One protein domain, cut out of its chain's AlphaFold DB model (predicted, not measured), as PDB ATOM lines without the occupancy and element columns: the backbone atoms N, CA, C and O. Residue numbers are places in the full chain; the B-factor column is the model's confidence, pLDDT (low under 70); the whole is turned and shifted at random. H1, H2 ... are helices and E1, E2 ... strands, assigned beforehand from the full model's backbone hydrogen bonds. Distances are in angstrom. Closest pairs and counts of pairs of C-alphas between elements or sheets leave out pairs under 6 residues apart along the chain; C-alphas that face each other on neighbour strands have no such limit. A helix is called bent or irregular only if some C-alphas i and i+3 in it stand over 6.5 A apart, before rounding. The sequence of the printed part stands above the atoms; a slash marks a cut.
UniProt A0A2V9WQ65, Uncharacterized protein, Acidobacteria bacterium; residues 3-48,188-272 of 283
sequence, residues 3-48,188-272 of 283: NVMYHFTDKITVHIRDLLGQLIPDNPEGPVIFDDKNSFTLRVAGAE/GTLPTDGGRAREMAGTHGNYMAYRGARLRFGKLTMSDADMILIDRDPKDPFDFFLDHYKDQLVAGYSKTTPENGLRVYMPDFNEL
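What this domain is: This is residues 3 to 48 and 188 to 272 of the 283 residues of an uncharacterized protein of Acidobacteria bacterium (UniProt A0A2V9WQ65). Two sheets of four strands make a sandwich, only partly face to face and with their strands crossed: E3, E2, E1 and E8 form a strongly twisted sheet whose strands E2 and E3 bend, while E4, E7, E10 and E9 form a flatter one. H1 lies over E4, H2 sits by E1, E8 and E10 with H3 packed on it, and the small hairpin of E5 and E6 is tied by a short pairing to the long link between E2 and E3. The printed part has 131 residues, with three named helices and ten named strands in the order E1, E2, E3, H1, E4, E5, E6, E7, E8, H2, E9, E10, H3. Both large sheets are mixed, in the orders E3, E2, E1, E8 and E4, E7, E10, E9, and the class is mixed, helices and strands. The whole is compact and rounded, with a radius of gyration of the C-alphas of 14.2 A and spans of 38 by 37 by 36 A.

How they stand to each other: Start with E1, residues 3 to 7, E2, residues 13 to 25, and E3, residues 40 to 48: they are a meander, each strand the antiparallel neighbour of the one before. Between E1 and E2, look at N 6 and O 14, 2.8 A apart; between E2 and E3, at N 22 and O 43, also 2.8 A. E2 bends by 110 degrees at residue 17, and its pairing is staggered: residues 13 to 16 pair with E1, residues 18 to 25 with E3. On the other side of E1 find E8, residues 238 to 241, parallel to it, with N 7 and O 240 2.9 A apart. In the second sheet, E4, residues 207 to 212, is antiparallel to E7, residues 225 to 231, with N 210 and O 227 2.8 A apart. E7 is parallel to E10, residues 262 to 266, with N 264 and O 228 2.8 A apart. E10 forms a hairpin with E9, residues 253 to 256, where N 255 and O 263 are 2.9 A apart. The strands of the two sheets stand at 51 degrees, and the closest C-alphas of E1 and E4, Val 4 and Tyr 207, are 6.9 A apart. H1, residues 194 to 201, is on the second sheet at a height of 10.0 A, over E4 and across the strands at 74 degrees on the local plane; it only grazes the first sheet. E5, residues 215 to 217, and E6, residues 220 to 222, form a hairpin, with N 215 and O 222 2.9 A apart; residues 32 to 33 pair parallel with residues 215 to 216. H2, residues 242 to 251, only grazes both sheets, and touches H3, residues 269 to 272, most closely at the C-alphas of Gln 248 and Phe 269, 6.4 A apart. Every O i to N i+4 pair is within hydrogen-bond range in H1, 3 of 6 are in H2, and H3 is too short for one.

Where its parts are: Find C-alpha 3 at (299.460, 110.432, 256.641), where E1 begins. E2 is 22.9 A from first to last C-alpha, E3 20.6 A, E7 18.7 A and E4 16.8 A. H2 begins at C-alpha 242 (302.765, 113.507, 241.633) and is 14.8 A long; it is irregular, with C-alphas 243 and 246 8.0 A apart. H3 ends at C-alpha 272 (292.323, 104.557, 239.585).

The domain as a whole: The C-alphas farthest apart are those of Lys 11 and Pro 258, 39.6 A. Residues 49 to 187 are not printed, and C-alphas 48 and 188 are 9.3 A apart across the cut. The link from E2 to E3, residues 26 to 39, is long. The mean pLDDT of the printed part is 91.3; look for values under 70 at residues 191 to 200.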
ATOM      1  N   ASN A   3     299.780 111.808 256.996       96.31
ATOM      2  CA  ASN A   3     299.460 110.432 256.641       96.31
ATOM      3  C   ASN A   3     299.271 110.199 255.128       96.31
ATOM      4  O   ASN A   3     298.180 109.895 254.661       96.31
ATOM      5  N   VAL A   4     300.350 110.360 254.360       98.19
ATOM      6  CA  VAL A   4     300.361 110.255 252.892       98.19
ATOM      7  C   VAL A   4     301.278 109.115 252.462       98.19
ATOM      8  O   VAL A   4     302.443 109.074 252.864       98.19
ATOM      9  N   MET A   5     300.788 108.214 251.618       98.25
ATOM     10  CA  MET A   5     301.618 107.282 250.868       98.25
ATOM     11  C   MET A   5     302.077 107.975 249.579       98.25
ATOM     12  O   MET A   5     301.312 108.153 248.639       98.25
ATOM     13  N   TYR A   6     303.324 108.446 249.558       98.12
ATOM     14  CA  TYR A   6     303.862 109.262 248.472       98.12
ATOM     15  C   TYR A   6     304.701 108.427 247.507       98.12
ATOM     16  O   TYR A   6     305.731 107.859 247.883       98.12
ATOM     17  N   HIS A   7     304.302 108.419 246.240       97.69
ATOM     18  CA  HIS A   7     305.042 107.796 245.150       97.69
ATOM     19  C   HIS A   7     306.049 108.776 244.531       97.69
ATOM     20  O   HIS A   7     305.676 109.775 243.911       97.69
ATOM     21  N   PHE A   8     307.341 108.461 244.639       95.75
ATOM     22  CA  PHE A   8     308.391 109.119 243.852       95.75
ATOM     23  C   PHE A   8     308.423 108.591 242.414       95.75
ATOM     24  O   PHE A   8     308.668 109.340 241.460       95.75
ATOM     25  N   THR A   9     308.199 107.283 242.280       94.94
ATOM     26  CA  THR A   9     308.078 106.542 241.021       94.94
ATOM     27  C   THR A   9     307.024 105.440 241.174       94.94
ATOM     28  O   THR A   9     306.431 105.261 242.238       94.94
ATOM     29  N   ASP A  10     306.822 104.637 240.131       93.00
ATOM     30  CA  ASP A  10     305.975 103.442 240.173       93.00
ATOM     31  C   ASP A  10     306.490 102.344 241.125       93.00
ATOM     32  O   ASP A  10     305.728 101.440 241.466       93.00
ATOM     33  N   LYS A  11     307.762 102.411 241.543       94.06
ATOM     34  CA  LYS A  11     308.437 101.390 242.372       94.06
ATOM     35  C   LYS A  11     309.010 101.925 243.681       94.06
ATOM     36  O   LYS A  11     309.459 101.136 244.506       94.06
ATOM     37  N   ILE A  12     309.075 103.244 243.843       96.38
ATOM     38  CA  ILE A  12     309.662 103.889 245.017       96.38
ATOM     39  C   ILE A  12     308.570 104.710 245.681       96.38
ATOM     40  O   ILE A  12     308.182 105.770 245.184       96.38
ATOM     41  N   THR A  13     308.127 104.216 246.831       96.69
ATOM     42  CA  THR A  13     307.067 104.816 247.632       96.69
ATOM     43  C   THR A  13     307.539 104.963 249.072       96.69
ATOM     44  O   THR A  13     308.296 104.130 249.580       96.69
ATOM     45  N   VAL A  14     307.106 106.034 249.728       97.94
ATOM     46  CA  VAL A  14     307.349 106.275 251.151       97.94
ATOM     47  C   VAL A  14     306.056 106.633 251.859       97.94
ATOM     48  O   VAL A  14     305.182 107.281 251.293       97.94
ATOM     49  N   HIS A  15     305.964 106.274 253.132       98.31
ATOM     50  CA  HIS A  15     304.885 106.717 253.998       98.31
ATOM     51  C   HIS A  15     305.317 107.970 254.756       98.31
ATOM     52  O   HIS A  15     306.136 107.916 255.672       98.31
ATOM     53  N   ILE A  16     304.765 109.110 254.367       97.56
ATOM     54  CA  ILE A  16     304.912 110.375 255.078       97.56
ATOM     55  C   ILE A  16     303.865 110.400 256.190       97.56
ATOM     56  O   ILE A  16     302.689 110.668 255.940       97.56
ATOM     57  N   ARG A  17     304.283 110.150 257.431       95.38
ATOM     58  CA  ARG A  17     303.382 110.222 258.593       95.38
ATOM     59  C   ARG A  17     303.024 111.669 258.886       95.38
ATOM     60  O   ARG A  17     301.854 112.030 258.963       95.38
ATOM     61  N   ASP A  18     304.048 112.510 258.937       93.50
ATOM     62  CA  ASP A  18     303.920 113.953 259.062       93.50
ATOM     63  C   ASP A  18     305.061 114.639 258.324       93.50
ATOM     64  O   ASP A  18     306.202 114.175 258.341       93.50
ATOM     65  N   LEU A  19     304.758 115.772 257.696       94.19
ATOM     66  CA  LEU A  19     305.763 116.621 257.070       94.19
ATOM     67  C   LEU A  19     305.349 118.085 257.124       94.19
ATOM     68  O   LEU A  19     304.263 118.459 256.666       94.19
ATOM     69  N   LEU A  20     306.267 118.912 257.609       92.75
ATOM     70  CA  LEU A  20     306.235 120.362 257.544       92.75
ATOM     71  C   LEU A  20     307.468 120.850 256.779       92.75
ATOM     72  O   LEU A  20     308.603 120.472 257.074       92.75
ATOM     73  N   GLY A  21     307.246 121.714 255.797       93.50
ATOM     74  CA  GLY A  21     308.313 122.218 254.950       93.50
ATOM     75  C   GLY A  21     307.827 123.266 253.966       93.50
ATOM     76  O   GLY A  21     306.676 123.700 254.013       93.50
ATOM     77  N   GLN A  22     308.724 123.659 253.075       94.44
ATOM     78  CA  GLN A  22     308.495 124.649 252.035       94.44
ATOM     79  C   GLN A  22     308.812 124.036 250.675       94.44
ATOM     80  O   GLN A  22     309.816 123.344 250.525       94.44
ATOM     81  N   LEU A  23     307.974 124.315 249.682       95.12
ATOM     82  CA  LEU A  23     308.326 124.076 248.289       95.12
ATOM     83  C   LEU A  23     309.025 125.328 247.766       95.12
ATOM     84  O   LEU A  23     308.432 126.403 247.739       95.12
ATOM     85  N   ILE A  24     310.288 125.178 247.391       95.75
ATOM     86  CA  ILE A  24     311.128 126.252 246.871       95.75
ATOM     87  C   ILE A  24     311.230 126.068 245.357       95.75
ATOM     88  O   ILE A  24     311.742 125.032 244.931       95.75
ATOM     89  N   PRO A  25     310.738 127.008 244.534       95.19
ATOM     90  CA  PRO A  25     310.890 126.911 243.091       95.19
ATOM     91  C   PRO A  25     312.361 127.081 242.698       95.19
ATOM     92  O   PRO A  25     313.082 127.891 243.281       95.19
ATOM     93  N   ASP A  26     312.795 126.349 241.676       92.12
ATOM     94  CA  ASP A  26     314.165 126.440 241.158       92.12
ATOM     95  C   ASP A  26     314.427 127.789 240.471       92.12
ATOM     96  O   ASP A  26     315.546 128.301 240.498       92.12
ATOM     97  N   ASN A  27     313.384 128.388 239.884       91.88
ATOM     98  CA  ASN A  27     313.390 129.784 239.457       91.88
ATOM     99  C   ASN A  27     312.794 130.659 240.579       91.88
ATOM    100  O   ASN A  27     311.583 130.572 240.797       91.88
ATOM    101  N   PRO A  28     313.578 131.536 241.238       87.44
ATOM    102  CA  PRO A  28     313.098 132.362 242.351       87.44
ATOM    103  C   PRO A  28     311.921 133.289 242.009       87.44
ATOM    104  O   PRO A  28     311.132 133.624 242.887       87.44
ATOM    105  N   GLU A  29     311.783 133.697 240.744       87.31
ATOM    106  CA  GLU A  29     310.677 134.547 240.271       87.31
ATOM    107  C   GLU A  29     309.485 133.730 239.730       87.31
ATOM    108  O   GLU A  29     308.422 134.268 239.382       87.31
ATOM    109  N   GLY A  30     309.662 132.412 239.627       91.06
ATOM    110  CA  GLY A  30     308.694 131.464 239.099       91.06
ATOM    111  C   GLY A  30     307.739 130.910 240.161       91.06
ATOM    112  O   GLY A  30     307.973 131.040 241.361       91.06
ATOM    113  N   PRO A  31     306.631 130.279 239.734       94.75
ATOM    114  CA  PRO A  31     305.804 129.494 240.635       94.75
ATOM    115  C   PRO A  31     306.454 128.131 240.911       94.75
ATOM    116  O   PRO A  31     307.244 127.634 240.109       94.75
ATOM    117  N   VAL A  32     306.025 127.471 241.980       95.00
ATOM    118  CA  VAL A  32     306.167 126.017 242.114       95.00
ATOM    119  C   VAL A  32     305.264 125.356 241.069       95.00
ATOM    120  O   VAL A  32     304.070 125.658 241.014       95.00
ATOM    121  N   ILE A  33     305.809 124.479 240.222       95.44
ATOM    122  CA  ILE A  33     305.067 123.844 239.124       95.44
ATOM    123  C   ILE A  33     304.874 122.363 239.447       95.44
ATOM    124  O   ILE A  33     305.801 121.573 239.315       95.44
ATOM    125  N   PHE A  34     303.659 121.960 239.819       93.50
ATOM    126  CA  PHE A  34     303.371 120.552 240.138       93.50
ATOM    127  C   PHE A  34     303.501 119.629 238.924       93.50
ATOM    128  O   PHE A  34     303.839 118.462 239.076       93.50
ATOM    129  N   ASP A  35     303.291 120.159 237.717       94.56
ATOM    130  CA  ASP A  35     303.475 119.413 236.468       94.56
ATOM    131  C   ASP A  35     304.930 119.027 236.176       94.56
ATOM    132  O   ASP A  35     305.169 118.240 235.264       94.56
ATOM    133  N   ASP A  36     305.893 119.588 236.908       94.88
ATOM    134  CA  ASP A  36     307.303 119.252 236.779       94.88
ATOM    135  C   ASP A  36     307.937 119.112 238.163       94.88
ATOM    136  O   ASP A  36     308.378 120.086 238.778       94.88
ATOM    137  N   LYS A  37     308.037 117.869 238.638       94.25
ATOM    138  CA  LYS A  37     308.674 117.532 239.917       94.25
ATOM    139  C   LYS A  37     310.153 117.920 240.011       94.25
ATOM    140  O   LYS A  37     310.711 117.884 241.102       94.25
ATOM    141  N   ASN A  38     310.803 118.273 238.902       95.12
ATOM    142  CA  ASN A  38     312.187 118.747 238.901       95.12
ATOM    143  C   ASN A  38     312.297 120.266 239.049       95.12
ATOM    144  O   ASN A  38     313.408 120.756 239.204       95.12
ATOM    145  N   SER A  39     311.179 120.995 238.996       94.19
ATOM    146  CA  SER A  39     311.150 122.465 239.007       94.19
ATOM    147  C   SER A  39     311.158 123.089 240.404       94.19
ATOM    148  O   SER A  39     311.097 124.315 240.536       94.19
ATOM    149  N   PHE A  40     311.184 122.267 241.451       95.75
ATOM    150  CA  PHE A  40     311.184 122.723 242.830       95.75
ATOM    151  C   PHE A  40     311.886 121.736 243.761       95.75
ATOM    152  O   PHE A  40     312.038 120.544 243.478       95.75
ATOM    153  N   THR A  41     312.267 122.251 244.923       96.50
ATOM    154  CA  THR A  41     312.886 121.507 246.015       96.50
ATOM    155  C   THR A  41     311.991 121.573 247.251       96.50
ATOM    156  O   THR A  41     311.515 122.642 247.632       96.50
ATOM    157  N   LEU A  42     311.750 120.432 247.893       96.44
ATOM    158  CA  LEU A  42     311.065 120.346 249.175       96.44
ATOM    159  C   LEU A  42     312.072 120.543 250.310       96.44
ATOM    160  O   LEU A  42     312.805 119.623 250.671       96.44
ATOM    161  N   ARG A  43     312.079 121.735 250.906       96.25
ATOM    162  CA  ARG A  43     312.851 122.025 252.114       96.25
ATOM    163  C   ARG A  43     312.070 121.604 253.350       96.25
ATOM    164  O   ARG A  43     311.084 122.237 253.725       96.25
ATOM    165  N   VAL A  44     312.513 120.533 253.987       95.06
ATOM    166  CA  VAL A  44     311.889 119.924 255.158       95.06
ATOM    167  C   VAL A  44     312.347 120.647 256.421       95.06
ATOM    168  O   VAL A  44     313.530 120.655 256.753       95.06
ATOM    169  N   ALA A  45     311.395 121.230 257.146       92.88
ATOM    170  CA  ALA A  45     311.628 121.777 258.481       92.88
ATOM    171  C   ALA A  45     311.543 120.670 259.544       92.88
ATOM    172  O   ALA A  45     312.373 120.595 260.450       92.88
ATOM    173  N   GLY A  46     310.564 119.776 259.391       93.75
ATOM    174  CA  GLY A  46     310.416 118.585 260.212       93.75
ATOM    175  C   GLY A  46     309.569 117.536 259.503       93.75
ATOM    176  O   GLY A  46     308.587 117.881 258.846       93.75
ATOM    177  N   ALA A  47     309.937 116.263 259.619       94.94
ATOM    178  CA  ALA A  47     309.140 115.172 259.068       94.94
ATOM    179  C   ALA A  47     309.394 113.850 259.789       94.94
ATOM    180  O   ALA A  47     310.476 113.633 260.332       94.94
ATOM    181  N   GLU A  48     308.420 112.950 259.710       96.25
ATOM    182  CA  GLU A  48     308.611 111.527 259.954       96.25
ATOM    183  C   GLU A  48     308.184 110.744 258.709       96.25
ATOM    184  O   GLU A  48     307.021 110.782 258.300       96.25
ATOM    185  N   GLY A 188     314.843 116.985 260.828       91.44
ATOM    186  CA  GLY A 188     314.812 118.198 261.635       91.44
ATOM    187  C   GLY A 188     314.175 117.971 263.002       91.44
ATOM    188  O   GLY A 188     314.408 116.960 263.665       91.44
ATOM    189  N   THR A 189     313.366 118.934 263.426       81.81
ATOM    190  CA  THR A 189     312.489 118.797 264.588       81.81
ATOM    191  C   THR A 189     311.097 119.177 264.128       81.81
ATOM    192  O   THR A 189     310.871 120.314 263.717       81.81
ATOM    193  N   LEU A 190     310.161 118.229 264.171       71.19
ATOM    194  CA  LEU A 190     308.752 118.594 264.110       71.19
ATOM    195  C   LEU A 190     308.478 119.469 265.339       71.19
ATOM    196  O   LEU A 190     308.791 119.026 266.448       71.19
ATOM    197  N   PRO A 191     307.947 120.693 265.179       62.41
ATOM    198  CA  PRO A 191     307.513 121.476 266.325       62.41
ATOM    199  C   PRO A 191     306.609 120.604 267.208       62.41
ATOM    200  O   PRO A 191     305.810 119.819 266.691       62.41
ATOM    201  N   THR A 192     306.707 120.720 268.533       54.81
ATOM    202  CA  THR A 192     305.741 120.104 269.475       54.81
ATOM    203  C   THR A 192     304.290 120.478 269.136       54.81
ATOM    204  O   THR A 192     303.340 119.753 269.409       54.81
ATOM    205  N   ASP A 193     304.153 121.592 268.441       51.69
ATOM    206  CA  ASP A 193     303.015 122.195 267.784       51.69
ATOM    207  C   ASP A 193     302.776 121.642 266.360       51.69
ATOM    208  O   ASP A 193     302.146 122.285 265.527       51.69
ATOM    209  N   GLY A 194     303.155 120.390 266.078       51.78
ATOM    210  CA  GLY A 194     302.608 119.622 264.950       51.78
ATOM    211  C   GLY A 194     301.071 119.606 264.965       51.78
ATOM    212  O   GLY A 194     300.433 119.623 263.914       51.78
ATOM    213  N   GLY A 195     300.474 119.719 266.161       57.19
ATOM    214  CA  GLY A 195     299.060 120.037 266.354       57.19
ATOM    215  C   GLY A 195     298.634 121.364 265.720       57.19
ATOM    216  O   GLY A 195     297.593 121.399 265.088       57.19
ATOM    217  N   ARG A 196     299.458 122.413 265.776       56.56
ATOM    218  CA  ARG A 196     299.200 123.730 265.176       56.56
ATOM    219  C   ARG A 196     299.288 123.702 263.650       56.56
ATOM    220  O   ARG A 196     298.481 124.338 262.995       56.56
ATOM    221  N   ALA A 197     300.204 122.935 263.053       60.50
ATOM    222  CA  ALA A 197     300.216 122.735 261.594       60.50
ATOM    223  C   ALA A 197     298.981 121.946 261.110       60.50
ATOM    224  O   ALA A 197     298.441 122.233 260.039       60.50
ATOM    225  N   ARG A 198     298.512 120.976 261.910       66.94
ATOM    226  CA  ARG A 198     297.250 120.252 261.677       66.94
ATOM    227  C   ARG A 198     296.018 121.138 261.884       66.94
ATOM    228  O   ARG A 198     295.121 121.146 261.051       66.94
ATOM    229  N   GLU A 199     296.024 121.961 262.920       63.44
ATOM    230  CA  GLU A 199     294.996 122.958 263.231       63.44
ATOM    231  C   GLU A 199     294.910 124.035 262.142       63.44
ATOM    232  O   GLU A 199     293.826 124.329 261.653       63.44
ATOM    233  N   MET A 200     296.051 124.555 261.672       62.97
ATOM    234  CA  MET A 200     296.133 125.515 260.563       62.97
ATOM    235  C   MET A 200     295.640 124.933 259.235       62.97
ATOM    236  O   MET A 200     295.169 125.675 258.370       62.97
ATOM    237  N   ALA A 201     295.754 123.618 259.042       70.62
ATOM    238  CA  ALA A 201     295.143 122.970 257.890       70.62
ATOM    239  C   ALA A 201     293.609 122.969 258.001       70.62
ATOM    240  O   ALA A 201     292.935 122.987 256.974       70.62
ATOM    241  N   GLY A 202     293.049 122.998 259.216       73.00
ATOM    242  CA  GLY A 202     291.604 123.056 259.446       73.00
ATOM    243  C   GLY A 202     290.853 121.865 258.846       73.00
ATOM    244  O   GLY A 202     289.685 121.992 258.487       73.00
ATOM    245  N   THR A 203     291.537 120.731 258.671       78.94
ATOM    246  CA  THR A 203     290.993 119.510 258.072       78.94
ATOM    247  C   THR A 203     291.366 118.303 258.921       78.94
ATOM    248  O   THR A 203     292.445 118.245 259.511       78.94
ATOM    249  N   HIS A 204     290.460 117.332 258.968       83.19
ATOM    250  CA  HIS A 204     290.691 116.021 259.569       83.19
ATOM    251  C   HIS A 204     291.039 114.999 258.474       83.19
ATOM    252  O   HIS A 204     290.872 115.287 257.288       83.19
ATOM    253  N   GLY A 205     291.504 113.813 258.872       91.88
ATOM    254  CA  GLY A 205     291.907 112.754 257.941       91.88
ATOM    255  C   GLY A 205     293.270 113.017 257.303       91.88
ATOM    256  O   GLY A 205     294.102 113.712 257.886       91.88
ATOM    257  N   ASN A 206     293.490 112.474 256.108       96.19
ATOM    258  CA  ASN A 206     294.774 112.523 255.412       96.19
ATOM    259  C   ASN A 206     294.798 113.649 254.385       96.19
ATOM    260  O   ASN A 206     293.816 113.879 253.673       96.19
ATOM    261  N   TYR A 207     295.910 114.380 254.313       96.25
ATOM    262  CA  TYR A 207     295.948 115.566 253.464       96.25
ATOM    263  C   TYR A 207     297.352 116.082 253.137       96.25
ATOM    264  O   TYR A 207     298.341 115.896 253.859       96.25
ATOM    265  N   MET A 208     297.405 116.881 252.072       96.38
ATOM    266  CA  MET A 208     298.535 117.728 251.702       96.38
ATOM    267  C   MET A 208     298.054 119.179 251.608       96.38
ATOM    268  O   MET A 208     297.296 119.536 250.711       96.38
ATOM    269  N   ALA A 209     298.477 120.020 252.555       95.00
ATOM    270  CA  ALA A 209     298.119 121.437 252.600       95.00
ATOM    271  C   ALA A 209     299.274 122.311 252.094       95.00
ATOM    272  O   ALA A 209     300.420 122.130 252.511       95.00
ATOM    273  N   TYR A 210     298.949 123.281 251.244       94.38
ATOM    274  CA  TYR A 210     299.863 124.233 250.625       94.38
ATOM    275  C   TYR A 210     299.369 125.651 250.895       94.38
ATOM    276  O   TYR A 210     298.196 125.959 250.676       94.38
ATOM    277  N   ARG A 211     300.269 126.500 251.398       92.81
ATOM    278  CA  ARG A 211     299.980 127.878 251.802       92.81
ATOM    279  C   ARG A 211     301.048 128.830 251.256       92.81
ATOM    280  O   ARG A 211     302.227 128.477 251.281       92.81
ATOM    281  N   GLY A 212     300.666 130.029 250.823       91.06
ATOM    282  CA  GLY A 212     301.604 131.097 250.475       91.06
ATOM    283  C   GLY A 212     302.048 131.088 249.014       91.06
ATOM    284  O   GLY A 212     301.349 131.584 248.151       91.06
ATOM    285  N   ALA A 213     303.248 130.585 248.718       86.38
ATOM    286  CA  ALA A 213     303.923 130.764 247.424       86.38
ATOM    287  C   ALA A 213     303.040 130.557 246.170       86.38
ATOM    288  O   ALA A 213     302.087 129.777 246.163       86.38
ATOM    289  N   ARG A 214     303.430 131.197 245.060       94.56
ATOM    290  CA  ARG A 214     302.793 130.991 243.755       94.56
ATOM    291  C   ARG A 214     302.858 129.515 243.356       94.56
ATOM    292  O   ARG A 214     303.949 128.956 243.248       94.56
ATOM    293  N   LEU A 215     301.711 128.911 243.066       95.25
ATOM    294  CA  LEU A 215     301.592 127.492 242.734       95.25
ATOM    295  C   LEU A 215     300.865 127.329 241.402       95.25
ATOM    296  O   LEU A 215     299.798 127.905 241.192       95.25
ATOM    297  N   ARG A 216     301.437 126.537 240.493       95.69
ATOM    298  CA  ARG A 216     300.840 126.197 239.200       95.69
ATOM    299  C   ARG A 216     300.598 124.696 239.087       95.69
ATOM    300  O   ARG A 216     301.495 123.901 239.365       95.69
ATOM    301  N   PHE A 217     299.407 124.337 238.622       92.62
ATOM    302  CA  PHE A 217     299.015 122.966 238.313       92.62
ATOM    303  C   PHE A 217     298.100 122.946 237.081       92.62
ATOM    304  O   PHE A 217     297.080 123.638 237.005       92.62
ATOM    305  N   GLY A 218     298.493 122.190 236.060       90.25
ATOM    306  CA  GLY A 218     297.856 122.206 234.753       90.25
ATOM    307  C   GLY A 218     297.845 123.616 234.154       90.25
ATOM    308  O   GLY A 218     298.887 124.213 233.887       90.25
ATOM    309  N   LYS A 219     296.642 124.147 233.918       91.81
ATOM    310  CA  LYS A 219     296.436 125.504 233.382       91.81
ATOM    311  C   LYS A 219     296.141 126.544 234.468       91.81
ATOM    312  O   LYS A 219     296.008 127.721 234.146       91.81
ATOM    313  N   LEU A 220     296.012 126.127 235.726       92.62
ATOM    314  CA  LEU A 220     295.646 126.997 236.836       92.62
ATOM    315  C   LEU A 220     296.897 127.484 237.560       92.62
ATOM    316  O   LEU A 220     297.849 126.732 237.760       92.62
ATOM    317  N   THR A 221     296.893 128.757 237.945       94.88
ATOM    318  CA  THR A 221     297.931 129.360 238.784       94.88
ATOM    319  C   THR A 221     297.260 130.079 239.942       94.88
ATOM    320  O   THR A 221     296.371 130.899 239.724       94.88
ATOM    321  N   MET A 222     297.695 129.778 241.161       94.69
ATOM    322  CA  MET A 222     297.317 130.487 242.379       94.69
ATOM    323  C   MET A 222     298.476 131.397 242.775       94.69
ATOM    324  O   MET A 222     299.598 130.917 242.933       94.69
ATOM    325  N   SER A 223     298.228 132.704 242.890       93.19
ATOM    326  CA  SER A 223     299.284 133.667 243.231       93.19
ATOM    327  C   SER A 223     299.656 133.650 244.713       93.19
ATOM    328  O   SER A 223     300.823 133.841 245.040       93.19
ATOM    329  N   ASP A 224     298.666 133.392 245.566       94.00
ATOM    330  CA  ASP A 224     298.810 133.110 246.991       94.00
ATOM    331  C   ASP A 224     298.099 131.777 247.251       94.00
ATOM    332  O   ASP A 224     296.870 131.696 247.195       94.00
ATOM    333  N   ALA A 225     298.855 130.687 247.356       94.75
ATOM    334  CA  ALA A 225     298.281 129.363 247.491       94.75
ATOM    335  C   ALA A 225     297.499 129.257 248.808       94.75
ATOM    336  O   ALA A 225     298.044 129.423 249.892       94.75
ATOM    337  N   ASP A 226     296.227 128.892 248.710       95.00
ATOM    338  CA  ASP A 226     295.441 128.292 249.783       95.00
ATOM    339  C   ASP A 226     294.827 127.030 249.192       95.00
ATOM    340  O   ASP A 226     293.739 127.066 248.623       95.00
ATOM    341  N   MET A 227     295.554 125.917 249.249       95.12
ATOM    342  CA  MET A 227     295.103 124.660 248.667       95.12
ATOM    343  C   MET A 227     295.294 123.515 249.647       95.12
ATOM    344  O   MET A 227     296.354 123.371 250.250       95.12
ATOM    345  N   ILE A 228     294.283 122.662 249.768       95.88
ATOM    346  CA  ILE A 228     294.396 121.398 250.492       95.88
ATOM    347  C   ILE A 228     293.933 120.282 249.569       95.88
ATOM    348  O   ILE A 228     292.790 120.300 249.110       95.88
ATOM    349  N   LEU A 229     294.828 119.333 249.307       97.00
ATOM    350  CA  LEU A 229     294.486 118.038 248.734       97.00
ATOM    351  C   LEU A 229     294.065 117.134 249.890       97.00
ATOM    352  O   LEU A 229     294.823 116.973 250.846       97.00
ATOM    353  N   ILE A 230     292.847 116.624 249.822       97.06
ATOM    354  CA  ILE A 230     292.168 115.878 250.872       97.06
ATOM    355  C   ILE A 230     291.859 114.499 250.314       97.06
ATOM    356  O   ILE A 230     291.273 114.375 249.235       97.06
ATOM    357  N   ASP A 231     292.227 113.490 251.079       97.38
ATOM    358  CA  ASP A 231     291.825 112.121 250.830       97.38
ATOM    359  C   ASP A 231     290.319 111.940 251.052       97.38
ATOM    360  O   ASP A 231     289.743 112.414 252.037       97.38
ATOM    361  N   ARG A 232     289.663 111.273 250.108       95.00
ATOM    362  CA  ARG A 232     288.235 110.967 250.191       95.00
ATOM    363  C   ARG A 232     287.921 109.822 251.141       95.00
ATOM    364  O   ARG A 232     286.804 109.818 251.664       95.00
ATOM    365  N   ASP A 233     288.841 108.884 251.344       93.06
ATOM    366  CA  ASP A 233     288.658 107.760 252.257       93.06
ATOM    367  C   ASP A 233     289.780 107.713 253.302       93.06
ATOM    368  O   ASP A 233     290.754 106.994 253.141       93.06
ATOM    369  N   PRO A 234     289.649 108.421 254.437       91.94
ATOM    370  CA  PRO A 234     290.754 108.588 255.375       91.94
ATOM    371  C   PRO A 234     291.037 107.355 256.261       91.94
ATOM    372  O   PRO A 234     291.512 107.504 257.391       91.94
ATOM    373  N   LYS A 235     290.672 106.143 255.822       94.38
ATOM    374  CA  LYS A 235     290.839 104.895 256.589       94.38
ATOM    375  C   LYS A 235     292.265 104.345 256.527       94.38
ATOM    376  O   LYS A 235     292.707 103.707 257.483       94.38
ATOM    377  N   ASP A 236     292.964 104.586 255.434       95.69
ATOM    378  CA  ASP A 236     294.363 104.253 255.173       95.69
ATOM    379  C   ASP A 236     295.117 105.523 254.740       95.69
ATOM    380  O   ASP A 236     294.523 106.589 254.750       95.69
ATOM    381  N   PRO A 237     296.448 105.521 254.548       97.50
ATOM    382  CA  PRO A 237     297.168 106.730 254.144       97.50
ATOM    383  C   PRO A 237     296.814 107.177 252.722       97.50
ATOM    384  O   PRO A 237     296.836 106.346 251.822       97.50
ATOM    385  N   PHE A 238     296.671 108.490 252.506       98.31
ATOM    386  CA  PHE A 238     296.363 109.064 251.189       98.31
ATOM    387  C   PHE A 238     297.401 108.650 250.140       98.31
ATOM    388  O   PHE A 238     298.556 109.086 250.215       98.31
ATOM    389  N   ASP A 239     297.000 107.846 249.162       98.19
ATOM    390  CA  ASP A 239     297.860 107.359 248.089       98.19
ATOM    391  C   ASP A 239     297.994 108.409 246.981       98.19
ATOM    392  O   ASP A 239     297.105 108.611 246.145       98.19
ATOM    393  N   PHE A 240     299.128 109.109 246.986       98.06
ATOM    394  CA  PHE A 240     299.404 110.231 246.102       98.06
ATOM    395  C   PHE A 240     300.616 109.973 245.212       98.06
ATOM    396  O   PHE A 240     301.726 109.707 245.684       98.06
ATOM    397  N   PHE A 241     300.434 110.184 243.906       97.38
ATOM    398  CA  PHE A 241     301.524 110.126 242.941       97.38
ATOM    399  C   PHE A 241     301.582 111.396 242.095       97.38
ATOM    400  O   PHE A 241     300.769 111.598 241.198       97.38
ATOM    401  N   LEU A 242     302.600 112.231 242.332       96.12
ATOM    402  CA  LEU A 242     302.765 113.507 241.633       96.12
ATOM    403  C   LEU A 242     302.816 113.363 240.104       96.12
ATOM    404  O   LEU A 242     302.223 114.183 239.420       96.12
ATOM    405  N   ASP A 243     303.443 112.323 239.548       95.38
ATOM    406  CA  ASP A 243     303.482 112.133 238.084       95.38
ATOM    407  C   ASP A 243     302.099 111.800 237.491       95.38
ATOM    408  O   ASP A 243     301.856 112.028 236.307       95.38
ATOM    409  N   HIS A 244     301.181 111.294 238.319       95.56
ATOM    410  CA  HIS A 244     299.828 110.874 237.946       95.56
ATOM    411  C   HIS A 244     298.725 111.690 238.633       95.56
ATOM    412  O   HIS A 244     297.546 111.346 238.554       95.56
ATOM    413  N   TYR A 245     299.072 112.811 239.268       94.62
ATOM    414  CA  TYR A 245     298.123 113.565 240.086       94.62
ATOM    415  C   TYR A 245     296.909 114.048 239.278       94.62
ATOM    416  O   TYR A 245     295.818 114.191 239.822       94.62
ATOM    417  N   LYS A 246     297.071 114.266 237.964       94.62
ATOM    418  CA  LYS A 246     295.982 114.639 237.049       94.62
ATOM    419  C   LYS A 246     294.895 113.574 236.966       94.62
ATOM    420  O   LYS A 246     293.726 113.943 236.930       94.62
ATOM    421  N   ASP A 247     295.259 112.296 236.979       95.19
ATOM    422  CA  ASP A 247     294.298 111.192 236.943       95.19
ATOM    423  C   ASP A 247     293.422 111.237 238.208       95.19
ATOM    424  O   ASP A 247     292.191 111.181 238.137       95.19
ATOM    425  N   GLN A 248     294.056 111.477 239.360       95.62
ATOM    426  CA  GLN A 248     293.378 111.680 240.643       95.62
ATOM    427  C   GLN A 248     292.545 112.966 240.674       95.62
ATOM    428  O   GLN A 248     291.455 112.971 241.242       95.62
ATOM    429  N   LEU A 249     292.993 114.051 240.034       94.50
ATOM    430  CA  LEU A 249     292.211 115.285 239.921       94.50
ATOM    431  C   LEU A 249     290.960 115.110 239.055       94.50
ATOM    432  O   LEU A 249     289.918 115.665 239.395       94.50
ATOM    433  N   VAL A 250     291.047 114.352 237.958       95.25
ATOM    434  CA  VAL A 250     289.921 114.097 237.042       95.25
ATOM    435  C   VAL A 250     288.846 113.240 237.705       95.25
ATOM    436  O   VAL A 250     287.662 113.536 237.573       95.25
ATOM    437  N   ALA A 251     289.244 112.208 238.452       96.88
ATOM    438  CA  ALA A 251     288.324 111.442 239.297       96.88
ATOM    439  C   ALA A 251     287.891 112.225 240.557       96.88
ATOM    440  O   ALA A 251     286.941 111.852 241.255       96.88
ATOM    441  N   GLY A 252     288.611 113.312 240.834       96.06
ATOM    442  CA  GLY A 252     288.485 114.268 241.919       96.06
ATOM    443  C   GLY A 252     287.279 115.210 241.812       96.06
ATOM    444  O   GLY A 252     286.508 115.205 240.859       96.06
ATOM    445  N   TYR A 253     287.075 116.007 242.858       96.69
ATOM    446  CA  TYR A 253     286.220 117.192 242.810       96.69
ATOM    447  C   TYR A 253     286.842 118.259 243.700       96.69
ATOM    448  O   TYR A 253     287.634 117.951 244.590       96.69
ATOM    449  N   SER A 254     286.494 119.522 243.477       96.00
ATOM    450  CA  SER A 254     286.996 120.612 244.306       96.00
ATOM    451  C   SER A 254     285.879 121.535 244.769       96.00
ATOM    452  O   SER A 254     284.807 121.596 244.166       96.00
ATOM    453  N   LYS A 255     286.133 122.223 245.879       96.62
ATOM    454  CA  LYS A 255     285.296 123.295 246.409       96.62
ATOM    455  C   LYS A 255     286.159 124.531 246.610       96.62
ATOM    456  O   LYS A 255     287.260 124.428 247.156       96.62
ATOM    457  N   THR A 256     285.640 125.680 246.202       96.62
ATOM    458  CA  THR A 256     286.233 126.983 246.509       96.62
ATOM    459  C   THR A 256     285.753 127.441 247.883       96.62
ATOM    460  O   THR A 256     284.574 127.280 248.205       96.62
ATOM    461  N   THR A 257     286.653 127.971 248.710       95.00
ATOM    462  CA  THR A 257     286.295 128.545 250.018       95.00
ATOM    463  C   THR A 257     285.875 130.014 249.870       95.00
ATOM    464  O   THR A 257     286.204 130.633 248.855       95.00
ATOM    465  N   PRO A 258     285.172 130.609 250.853       95.31
ATOM    466  CA  PRO A 258     284.861 132.044 250.847       95.31
ATOM    467  C   PRO A 258     286.097 132.952 250.725       95.31
ATOM    468  O   PRO A 258     286.015 134.043 250.173       95.31
ATOM    469  N   GLU A 259     287.255 132.478 251.185       94.00
ATOM    470  CA  GLU A 259     288.555 133.153 251.107       94.00
ATOM    471  C   GLU A 259     289.272 132.914 249.764       94.00
ATOM    472  O   GLU A 259     290.445 133.244 249.618       94.00
ATOM    473  N   ASN A 260     288.578 132.350 248.769       93.00
ATOM    474  CA  ASN A 260     289.106 131.966 247.453       93.00
ATOM    475  C   ASN A 260     290.175 130.859 247.489       93.00
ATOM    476  O   ASN A 260     290.911 130.669 246.518       93.00
ATOM    477  N   GLY A 261     290.235 130.095 248.580       94.81
ATOM    478  CA  GLY A 261     291.038 128.883 248.667       94.81
ATOM    479  C   GLY A 261     290.405 127.709 247.923       94.81
ATOM    480  O   GLY A 261     289.255 127.761 247.482       94.81
ATOM    481  N   LEU A 262     291.149 126.612 247.813       95.62
ATOM    482  CA  LEU A 262     290.743 125.391 247.132       95.62
ATOM    483  C   LEU A 262     290.833 124.185 248.077       95.62
ATOM    484  O   LEU A 262     291.846 123.943 248.737       95.62
ATOM    485  N   ARG A 263     289.757 123.403 248.149       96.44
ATOM    486  CA  ARG A 263     289.719 122.097 248.821       96.44
ATOM    487  C   ARG A 263     289.472 121.045 247.757       96.44
ATOM    488  O   ARG A 263     288.395 121.024 247.163       96.44
ATOM    489  N   VAL A 264     290.475 120.226 247.476       96.44
ATOM    490  CA  VAL A 264     290.457 119.232 246.403       96.44
ATOM    491  C   VAL A 264     290.333 117.858 247.033       96.44
ATOM    492  O   VAL A 264     291.224 117.435 247.751       96.44
ATOM    493  N   TYR A 265     289.234 117.167 246.764       97.06
ATOM    494  CA  TYR A 265     288.965 115.833 247.282       97.06
ATOM    495  C   TYR A 265     289.363 114.815 246.224       97.06
ATOM    496  O   TYR A 265     288.721 114.752 245.166       97.06
ATOM    497  N   MET A 266     290.399 114.033 246.504       96.88
ATOM    498  CA  MET A 266     291.029 113.111 245.561       96.88
ATOM    499  C   MET A 266     290.827 111.666 246.029       96.88
ATOM    500  O   MET A 266     290.889 111.419 247.230       96.88
ATOM    501  N   PRO A 267     290.532 110.725 245.115       97.38
ATOM    502  CA  PRO A 267     290.657 109.309 245.424       97.38
ATOM    503  C   PRO A 267     292.134 108.917 245.495       97.38
ATOM    504  O   PRO A 267     293.013 109.623 244.974       97.38
ATOM    505  N   ASP A 268     292.372 107.751 246.068       97.56
ATOM    506  CA  ASP A 268     293.677 107.118 246.100       97.56
ATOM    507  C   ASP A 268     294.152 106.729 244.702       97.56
ATOM    508  O   ASP A 268     293.380 106.322 243.828       97.56
ATOM    509  N   PHE A 269     295.459 106.847 244.467       96.81
ATOM    510  CA  PHE A 269     296.039 106.497 243.176       96.81
ATOM    511  C   PHE A 269     295.822 105.016 242.821       96.81
ATOM    512  O   PHE A 269     295.527 104.692 241.663       96.81
ATOM    513  N   ASN A 270     295.926 104.111 243.798       94.12
ATOM    514  CA  ASN A 270     295.683 102.685 243.593       94.12
ATOM    515  C   ASN A 270     294.244 102.351 243.139       94.12
ATOM    516  O   ASN A 270     294.071 101.369 242.413       94.12
ATOM    517  N   GLU A 271     293.248 103.185 243.452       93.19
ATOM    518  CA  GLU A 271     291.846 102.978 243.062       93.19
ATOM    519  C   GLU A 271     291.585 103.318 241.590       93.19
ATOM    520  O   GLU A 271     290.622 102.841 240.984       93.19
ATOM    521  N   LEU A 272     292.450 104.135 240.984       89.00
ATOM    522  CA  LEU A 272     292.323 104.557 239.585       89.00
ATOM    523  C   LEU A 272     292.821 103.510 238.597       89.00
ATOM    524  O   LEU A 272     292.493 103.551 237.407       89.00
TER     525      LEU A 272